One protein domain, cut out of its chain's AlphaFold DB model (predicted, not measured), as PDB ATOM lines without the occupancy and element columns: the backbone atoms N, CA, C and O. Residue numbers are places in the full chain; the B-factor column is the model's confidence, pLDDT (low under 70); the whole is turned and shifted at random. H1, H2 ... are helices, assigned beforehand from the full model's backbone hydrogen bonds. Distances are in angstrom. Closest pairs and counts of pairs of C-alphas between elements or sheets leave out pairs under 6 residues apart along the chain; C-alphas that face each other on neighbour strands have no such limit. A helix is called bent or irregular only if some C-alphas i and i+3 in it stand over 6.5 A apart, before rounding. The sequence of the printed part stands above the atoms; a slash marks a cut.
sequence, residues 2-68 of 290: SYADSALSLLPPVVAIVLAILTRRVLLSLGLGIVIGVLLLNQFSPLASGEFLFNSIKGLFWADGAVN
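This is residues 2 to 68 of the 290 residues of the protein "Na+/H+ antiporter" of Shewanella sp. HN-41 (UniProt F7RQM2). Two helices, H1 and H2, stand side by side as a hairpin, and a third, H3, slants away from the later end of H2. Beyond H3, the short end stretch folds back on itself, residues 62 to 63 pairing antiparallel with 66 to 67. The printed part has 67 residues with three named helices, in the order H1, H2, H3, and no named strand: all helix. It is loose, with a radius of gyration of the C-alphas of 13.6 A and spans of 41 by 29 by 20 A.

Start at H1, residues 7 to 23, which has a kink of 29 degrees near residue 14 and is only just irregular: C-alphas 9 and 12 are 6.8 A apart. It touches H2, residues 26 to 41, at a shallow tilt of 21 degrees, opposite ways; their closest C-alphas, of Ala 16 and Gly 33, are 4.7 A apart. With residues 35 to 41 alone, H2 touches residues 46 to 53 of H3, residues 46 to 61, at a steep tilt of 63 degrees, opposite ways; the closest C-alphas, of Leu 39 and Ser 49, are 5.5 A apart. H1 and H3 are apart. Every O i to N i+4 pair is within hydrogen-bond range in H2, against 10 of 13 in H1 and 11 of 12 in H3.

Find C-alpha 7 at (1.495, 4.455, 50.257); from there H1 runs 24.5 A to residue 23. H2 runs 22.4 A from residue 26 to 41, and H3 23.5 A from residue 46 to C-alpha 61 at (-28.692, 15.023, 46.385).

Look to Leu 22 and Gly 65 for the two C-alphas farthest apart, 41.4 A. The printed part has no cut, and both links are tight. Confidence is under 70 at residues 2 to 5 and 63 to 66.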
ATOM      1  N   SER A   2      -4.106   4.968  59.952       52.19
ATOM      2  CA  SER A   2      -4.808   5.792  58.968       52.19
ATOM      3  C   SER A   2      -4.234   5.474  57.586       52.19
ATOM      4  O   SER A   2      -3.071   5.762  57.317       52.19
ATOM      5  N   TYR A   3      -5.013   4.821  56.718       57.84
ATOM      6  CA  TYR A   3      -4.579   4.506  55.349       57.84
ATOM      7  C   TYR A   3      -4.298   5.767  54.518       57.84
ATOM      8  O   TYR A   3      -3.636   5.673  53.487       57.84
ATOM      9  N   ALA A   4      -4.764   6.934  54.982       58.97
ATOM     10  CA  ALA A   4      -4.502   8.233  54.373       58.97
ATOM     11  C   ALA A   4      -3.004   8.592  54.357       58.97
ATOM     12  O   ALA A   4      -2.540   9.182  53.384       58.97
ATOM     13  N   ASP A   5      -2.239   8.158  55.366       61.62
ATOM     14  CA  ASP A   5      -0.825   8.532  55.544       61.62
ATOM     15  C   ASP A   5       0.156   7.487  54.983       61.62
ATOM     16  O   ASP A   5       1.373   7.626  55.089       61.62
ATOM     17  N   SER A   6      -0.361   6.401  54.402       76.69
ATOM     18  CA  SER A   6       0.433   5.296  53.856       76.69
ATOM     19  C   SER A   6       0.435   5.300  52.329       76.69
ATOM     20  O   SER A   6      -0.492   5.800  51.699       76.69
ATOM     21  N   ALA A   7       1.417   4.631  51.714       76.94
ATOM     22  CA  ALA A   7       1.495   4.455  50.257       76.94
ATOM     23  C   ALA A   7       0.241   3.796  49.632       76.94
ATOM     24  O   ALA A   7       0.047   3.856  48.420       76.94
ATOM     25  N   LEU A   8      -0.637   3.198  50.451       79.00
ATOM     26  CA  LEU A   8      -1.933   2.672  50.022       79.00
ATOM     27  C   LEU A   8      -2.919   3.756  49.543       79.00
ATOM     28  O   LEU A   8      -3.823   3.420  48.780       79.00
ATOM     29  N   SER A   9      -2.758   5.032  49.909       82.12
ATOM     30  CA  SER A   9      -3.630   6.119  49.425       82.12
ATOM     31  C   SER A   9      -3.480   6.395  47.921       82.12
ATOM     32  O   SER A   9      -4.411   6.878  47.279       82.12
ATOM     33  N   LEU A  10      -2.343   6.009  47.332       84.81
ATOM     34  CA  LEU A  10      -2.079   6.083  45.891       84.81
ATOM     35  C   LEU A  10      -2.704   4.923  45.107       84.81
ATOM     36  O   LEU A  10      -2.770   4.974  43.880       84.81
ATOM     37  N   LEU A  11      -3.175   3.875  45.784       88.06
ATOM     38  CA  LEU A  11      -3.692   2.680  45.124       88.06
ATOM     39  C   LEU A  11      -4.949   2.983  44.282       88.06
ATOM     40  O   LEU A  11      -4.942   2.623  43.103       88.06
ATOM     41  N   PRO A  12      -5.990   3.684  44.785       88.94
ATOM     42  CA  PRO A  12      -7.169   4.017  43.978       88.94
ATOM     43  C   PRO A  12      -6.865   4.786  42.680       88.94
ATOM     44  O   PRO A  12      -7.319   4.331  41.626       88.94
ATOM     45  N   PRO A  13      -6.091   5.898  42.686       90.88
ATOM     46  CA  PRO A  13      -5.791   6.617  41.452       90.88
ATOM     47  C   PRO A  13      -4.907   5.804  40.501       90.88
ATOM     48  O   PRO A  13      -5.157   5.811  39.297       90.88
ATOM     49  N   VAL A  14      -3.927   5.045  41.007       92.12
ATOM     50  CA  VAL A  14      -3.077   4.194  40.156       92.12
ATOM     51  C   VAL A  14      -3.906   3.113  39.469       92.12
ATOM     52  O   VAL A  14      -3.790   2.935  38.256       92.12
ATOM     53  N   VAL A  15      -4.786   2.429  40.203       91.38
ATOM     54  CA  VAL A  15      -5.657   1.404  39.617       91.38
ATOM     55  C   VAL A  15      -6.607   2.019  38.593       91.38
ATOM     56  O   VAL A  15      -6.756   1.462  37.505       91.38
ATOM     57  N   ALA A  16      -7.193   3.184  38.881       92.12
ATOM     58  CA  ALA A  16      -8.051   3.882  37.928       92.12
ATOM     59  C   ALA A  16      -7.307   4.226  36.625       92.12
ATOM     60  O   ALA A  16      -7.833   3.977  35.541       92.12
ATOM     61  N   ILE A  17      -6.073   4.736  36.707       92.38
ATOM     62  CA  ILE A  17      -5.259   5.090  35.531       92.38
ATOM     63  C   ILE A  17      -4.868   3.840  34.737       92.38
ATOM     64  O   ILE A  17      -5.055   3.797  33.520       92.38
ATOM     65  N   VAL A  18      -4.365   2.801  35.409       93.38
ATOM     66  CA  VAL A  18      -3.948   1.551  34.755       93.38
ATOM     67  C   VAL A  18      -5.135   0.889  34.059       93.38
ATOM     68  O   VAL A  18      -5.037   0.518  32.887       93.38
ATOM     69  N   LEU A  19      -6.284   0.798  34.734       90.56
ATOM     70  CA  LEU A  19      -7.502   0.268  34.130       90.56
ATOM     71  C   LEU A  19      -7.992   1.145  32.980       90.56
ATOM     72  O   LEU A  19      -8.421   0.594  31.969       90.56
ATOM     73  N   ALA A  20      -7.889   2.473  33.068       90.75
ATOM     74  CA  ALA A  20      -8.311   3.361  31.986       90.75
ATOM     75  C   ALA A  20      -7.484   3.133  30.717       90.75
ATOM     76  O   ALA A  20      -8.047   3.067  29.621       90.75
ATOM     77  N   ILE A  21      -6.171   2.940  30.866       91.06
ATOM     78  CA  ILE A  21      -5.257   2.665  29.753       91.06
ATOM     79  C   ILE A  21      -5.526   1.276  29.154       91.06
ATOM     80  O   ILE A  21      -5.610   1.146  27.930       91.06
ATOM     81  N   LEU A  22      -5.705   0.248  29.991       91.62
ATOM     82  CA  LEU A  22      -5.911  -1.133  29.538       91.62
ATOM     83  C   LEU A  22      -7.301  -1.358  28.934       91.62
ATOM     84  O   LEU A  22      -7.432  -1.934  27.856       91.62
ATOM     85  N   THR A  23      -8.349  -0.901  29.618       87.88
ATOM     86  CA  THR A  23      -9.738  -1.135  29.203       87.88
ATOM     87  C   THR A  23     -10.201  -0.164  28.125       87.88
ATOM     88  O   THR A  23     -11.211  -0.430  27.472       87.88
ATOM     89  N   ARG A  24      -9.506   0.974  27.948       85.06
ATOM     90  CA  ARG A  24      -9.940   2.117  27.123       85.06
ATOM     91  C   ARG A  24     -11.358   2.599  27.470       85.06
ATOM     92  O   ARG A  24     -12.037   3.205  26.645       85.06
ATOM     93  N   ARG A  25     -11.826   2.317  28.694       87.00
ATOM     94  CA  ARG A  25     -13.158   2.662  29.207       87.00
ATOM     95  C   ARG A  25     -13.004   3.469  30.489       87.00
ATOM     96  O   ARG A  25     -12.986   2.925  31.593       87.00
ATOM     97  N   VAL A  26     -12.912   4.786  30.323       87.94
ATOM     98  CA  VAL A  26     -12.643   5.738  31.413       87.94
ATOM     99  C   VAL A  26     -13.700   5.648  32.519       87.94
ATOM    100  O   VAL A  26     -13.342   5.549  33.686       87.94
ATOM    101  N   LEU A  27     -14.990   5.571  32.162       89.12
ATOM    102  CA  LEU A  27     -16.088   5.490  33.138       89.12
ATOM    103  C   LEU A  27     -16.020   4.235  34.020       89.12
ATOM    104  O   LEU A  27     -16.169   4.330  35.235       89.12
ATOM    105  N   LEU A  28     -15.755   3.063  33.429       90.06
ATOM    106  CA  LEU A  28     -15.611   1.822  34.201       90.06
ATOM    107  C   LEU A  28     -14.384   1.872  35.112       90.06
ATOM    108  O   LEU A  28     -14.425   1.393  36.240       90.06
ATOM    109  N   SER A  29     -13.305   2.479  34.626       91.44
ATOM    110  CA  SER A  29     -12.042   2.571  35.358       91.44
ATOM    111  C   SER A  29     -12.143   3.518  36.554       91.44
ATOM    112  O   SER A  29     -11.687   3.176  37.642       91.44
ATOM    113  N   LEU A  30     -12.816   4.660  36.383       90.81
ATOM    114  CA  LEU A  30     -13.167   5.569  37.476       90.81
ATOM    115  C   LEU A  30     -14.075   4.884  38.501       90.81
ATOM    116  O   LEU A  30     -13.800   4.959  39.695       90.81
ATOM    117  N   GLY A  31     -15.109   4.168  38.048       90.88
ATOM    118  CA  GLY A  31     -16.016   3.435  38.934       90.88
ATOM    119  C   GLY A  31     -15.285   2.407  39.801       90.88
ATOM    120  O   GLY A  31     -15.464   2.381  41.016       90.88
ATOM    121  N   LEU A  32     -14.400   1.608  39.201       90.25
ATOM    122  CA  LEU A  32     -13.578   0.639  39.932       90.25
ATOM    123  C   LEU A  32     -12.595   1.320  40.894       90.25
ATOM    124  O   LEU A  32     -12.434   0.853  42.019       90.25
ATOM    125  N   GLY A  33     -11.990   2.443  40.496       90.75
ATOM    126  CA  GLY A  33     -11.143   3.250  41.375       90.75
ATOM    127  C   GLY A  33     -11.887   3.752  42.614       90.75
ATOM    128  O   GLY A  33     -11.375   3.631  43.725       90.75
ATOM    129  N   ILE A  34     -13.121   4.239  42.448       90.75
ATOM    130  CA  ILE A  34     -13.981   4.678  43.557       90.75
ATOM    131  C   ILE A  34     -14.308   3.502  44.485       90.75
ATOM    132  O   ILE A  34     -14.166   3.634  45.699       90.75
ATOM    133  N   VAL A  35     -14.692   2.342  43.940       89.81
ATOM    134  CA  VAL A  35     -14.990   1.142  44.746       89.81
ATOM    135  C   VAL A  35     -13.780   0.727  45.582       89.81
ATOM    136  O   VAL A  35     -13.911   0.481  46.779       89.81
ATOM    137  N   ILE A  36     -12.591   0.706  44.981       88.88
ATOM    138  CA  ILE A  36     -11.343   0.374  45.674       88.88
ATOM    139  C   ILE A  36     -10.998   1.426  46.736       88.88
ATOM    140  O   ILE A  36     -10.595   1.068  47.841       88.88
ATOM    141  N   GLY A  37     -11.200   2.713  46.442       88.38
ATOM    142  CA  GLY A  37     -11.025   3.795  47.412       88.38
ATOM    143  C   GLY A  37     -11.943   3.649  48.624       88.38
ATOM    144  O   GLY A  37     -11.487   3.740  49.761       88.38
ATOM    145  N   VAL A  38     -13.220   3.332  48.405       87.81
ATOM    146  CA  VAL A  38     -14.185   3.133  49.495       87.81
ATOM    147  C   VAL A  38     -13.915   1.843  50.279       87.81
ATOM    148  O   VAL A  38     -14.140   1.809  51.493       87.81
ATOM    149  N   LEU A  39     -13.409   0.793  49.631       87.38
ATOM    150  CA  LEU A  39     -12.940  -0.419  50.313       87.38
ATOM    151  C   LEU A  39     -11.761  -0.121  51.237       87.38
ATOM    152  O   LEU A  39     -11.760  -0.570  52.381       87.38
ATOM    153  N   LEU A  40     -10.802   0.688  50.786       86.06
ATOM    154  CA  LEU A  40      -9.672   1.103  51.615       86.06
ATOM    155  C   LEU A  40     -10.108   1.950  52.816       86.06
ATOM    156  O   LEU A  40      -9.627   1.724  53.925       86.06
ATOM    157  N   LEU A  41     -11.053   2.875  52.625       84.25
ATOM    158  CA  LEU A  41     -11.581   3.701  53.718       84.25
ATOM    159  C   LEU A  41     -12.315   2.876  54.787       84.25
ATOM    160  O   LEU A  41     -12.212   3.188  55.970       84.25
ATOM    161  N   ASN A  42     -13.002   1.800  54.394       83.81
ATOM    162  CA  ASN A  42     -13.794   0.957  55.299       83.81
ATOM    163  C   ASN A  42     -13.086  -0.351  55.699       83.81
ATOM    164  O   ASN A  42     -13.744  -1.346  56.006       83.81
ATOM    165  N   GLN A  43     -11.749  -0.366  55.695       80.56
ATOM    166  CA  GLN A  43     -10.939  -1.506  56.154       80.56
ATOM    167  C   GLN A  43     -11.270  -2.832  55.436       80.56
ATOM    168  O   GLN A  43     -11.277  -3.893  56.054       80.56
ATOM    169  N   PHE A  44     -11.560  -2.781  54.133       79.31
ATOM    170  CA  PHE A  44     -11.951  -3.924  53.298       79.31
ATOM    171  C   PHE A  44     -13.247  -4.639  53.718       79.31
ATOM    172  O   PHE A  44     -13.483  -5.763  53.281       79.31
ATOM    173  N   SER A  45     -14.119  -4.002  54.507       83.88
ATOM    174  CA  SER A  45     -15.454  -4.531  54.810       83.88
ATOM    175  C   SER A  45     -16.423  -4.267  53.646       83.88
ATOM    176  O   SER A  45     -16.808  -3.114  53.434       83.88
ATOM    177  N   PRO A  46     -16.876  -5.295  52.895       81.31
ATOM    178  CA  PRO A  46     -17.716  -5.083  51.712       81.31
ATOM    179  C   PRO A  46     -19.079  -4.475  52.051       81.31
ATOM    180  O   PRO A  46     -19.614  -3.681  51.280       81.31
ATOM    181  N   LEU A  47     -19.630  -4.830  53.217       85.31
ATOM    182  CA  LEU A  47     -20.934  -4.352  53.668       85.31
ATOM    183  C   LEU A  47     -20.875  -2.861  54.038       85.31
ATOM    184  O   LEU A  47     -21.655  -2.069  53.518       85.31
ATOM    185  N   ALA A  48     -19.879  -2.466  54.840       81.81
ATOM    186  CA  ALA A  48     -19.678  -1.068  55.227       81.81
ATOM    187  C   ALA A  48     -19.318  -0.185  54.021       81.81
ATOM    188  O   ALA A  48     -19.793   0.943  53.908       81.81
ATOM    189  N   SER A  49     -18.534  -0.705  53.071       85.44
ATOM    190  CA  SER A  49     -18.240  -0.002  51.820       85.44
ATOM    191  C   SER A  49     -19.475   0.221  50.953       85.44
ATOM    192  O   SER A  49     -19.613   1.295  50.366       85.44
ATOM    193  N   GLY A  50     -20.372  -0.765  50.868       85.56
ATOM    194  CA  GLY A  50     -21.634  -0.638  50.141       85.56
ATOM    195  C   GLY A  50     -22.539   0.438  50.743       85.56
ATOM    196  O   GLY A  50     -23.039   1.299  50.018       85.56
ATOM    197  N   GLU A  51     -22.681   0.444  52.068       85.50
ATOM    198  CA  GLU A  51     -23.436   1.474  52.790       85.50
ATOM    199  C   GLU A  51     -22.810   2.862  52.624       85.50
ATOM    200  O   GLU A  51     -23.518   3.831  52.347       85.50
ATOM    201  N   PHE A  52     -21.483   2.972  52.713       84.81
ATOM    202  CA  PHE A  52     -20.772   4.233  52.515       84.81
ATOM    203  C   PHE A  52     -20.947   4.778  51.093       84.81
ATOM    204  O   PHE A  52     -21.210   5.968  50.920       84.81
ATOM    205  N   LEU A  53     -20.847   3.922  50.071       87.25
ATOM    206  CA  LEU A  53     -21.104   4.294  48.677       87.25
ATOM    207  C   LEU A  53     -22.532   4.805  48.498       87.25
ATOM    208  O   LEU A  53     -22.737   5.871  47.918       87.25
ATOM    209  N   PHE A  54     -23.511   4.074  49.027       85.44
ATOM    210  CA  PHE A  54     -24.916   4.446  48.924       85.44
ATOM    211  C   PHE A  54     -25.209   5.776  49.627       85.44
ATOM    212  O   PHE A  54     -25.839   6.659  49.047       85.44
ATOM    213  N   ASN A  55     -24.687   5.956  50.840       84.31
ATOM    214  CA  ASN A  55     -24.820   7.199  51.594       84.31
ATOM    215  C   ASN A  55     -24.105   8.369  50.908       84.31
ATOM    216  O   ASN A  55     -24.642   9.470  50.900       84.31
ATOM    217  N   SER A  56     -22.955   8.138  50.270       84.00
ATOM    218  CA  SER A  56     -22.236   9.171  49.509       84.00
ATOM    219  C   SER A  56     -23.010   9.609  48.262       84.00
ATOM    220  O   SER A  56     -23.124  10.802  47.990       84.00
ATOM    221  N   ILE A  57     -23.604   8.659  47.528       84.06
ATOM    222  CA  ILE A  57     -24.468   8.954  46.373       84.06
ATOM    223  C   ILE A  57     -25.716   9.711  46.831       84.06
ATOM    224  O   ILE A  57     -26.102  10.701  46.212       84.06
ATOM    225  N   LYS A  58     -26.330   9.286  47.941       82.75
ATOM    226  CA  LYS A  58     -27.474   9.981  48.536       82.75
ATOM    227  C   LYS A  58     -27.096  11.397  48.979       82.75
ATOM    228  O   LYS A  58     -27.834  12.323  48.665       82.75
ATOM    229  N   GLY A  59     -25.933  11.565  49.607       79.00
ATOM    230  CA  GLY A  59     -25.357  12.840  50.049       79.00
ATOM    231  C   GLY A  59     -25.138  13.854  48.926       79.00
ATOM    232  O   GLY A  59     -25.147  15.062  49.168       79.00
ATOM    233  N   LEU A  60     -25.003  13.378  47.683       77.00
ATOM    234  CA  LEU A  60     -24.914  14.243  46.511       77.00
ATOM    235  C   LEU A  60     -26.215  15.025  46.274       77.00
ATOM    236  O   LEU A  60     -26.162  16.185  45.874       77.00
ATOM    237  N   PHE A  61     -27.369  14.414  46.559       77.44
ATOM    238  CA  PHE A  61     -28.692  15.023  46.385       77.44
ATOM    239  C   PHE A  61     -29.276  15.546  47.702       77.44
ATOM    240  O   PHE A  61     -29.924  16.590  47.720       77.44
ATOM    241  N   TRP A  62     -29.046  14.829  48.802       74.38
ATOM    242  CA  TRP A  62     -29.672  15.054  50.099       74.38
ATOM    243  C   TRP A  62     -28.627  14.965  51.211       74.38
ATOM    244  O   TRP A  62     -28.155  13.875  51.533       74.38
ATOM    245  N   ALA A  63     -28.287  16.104  51.810       69.62
ATOM    246  CA  ALA A  63     -27.331  16.202  52.910       69.62
ATOM    247  C   ALA A  63     -27.989  16.926  54.094       69.62
ATOM    248  O   ALA A  63     -28.688  17.918  53.902       69.62
ATOM    249  N   ASP A  64     -27.810  16.397  55.306       61.69
ATOM    250  CA  ASP A  64     -28.245  17.028  56.564       61.69
ATOM    251  C   ASP A  64     -29.716  17.489  56.592       61.69
ATOM    252  O   ASP A  64     -30.061  18.562  57.078       61.69
ATOM    253  N   GLY A  65     -30.617  16.661  56.048       63.50
ATOM    254  CA  GLY A  65     -32.063  16.913  56.063       63.50
ATOM    255  C   GLY A  65     -32.571  17.887  54.993       63.50
ATOM    256  O   GLY A  65     -33.784  18.017  54.839       63.50
ATOM    257  N   ALA A  66     -31.686  18.487  54.194       68.31
ATOM    258  CA  ALA A  66     -32.030  19.378  53.090       68.31
ATOM    259  C   ALA A  66     -31.421  18.909  51.758       68.31
ATOM    260  O   ALA A  66     -30.573  18.015  51.691       68.31
ATOM    261  N   VAL A  67     -31.875  19.522  50.664       70.81
ATOM    262  CA  VAL A  67     -31.250  19.335  49.352       70.81
ATOM    263  C   VAL A  67     -29.872  19.993  49.388       70.81
ATOM    264  O   VAL A  67     -29.753  21.143  49.812       70.81
ATOM    265  N   ASN A  68     -28.830  19.282  48.952       74.62
ATOM    266  CA  ASN A  68     -27.482  19.842  48.892       74.62
ATOM    267  C   ASN A  68     -27.406  20.864  47.744       74.62
ATOM    268  O   ASN A  68     -27.079  20.524  46.605       74.62
TER     269      ASN A  68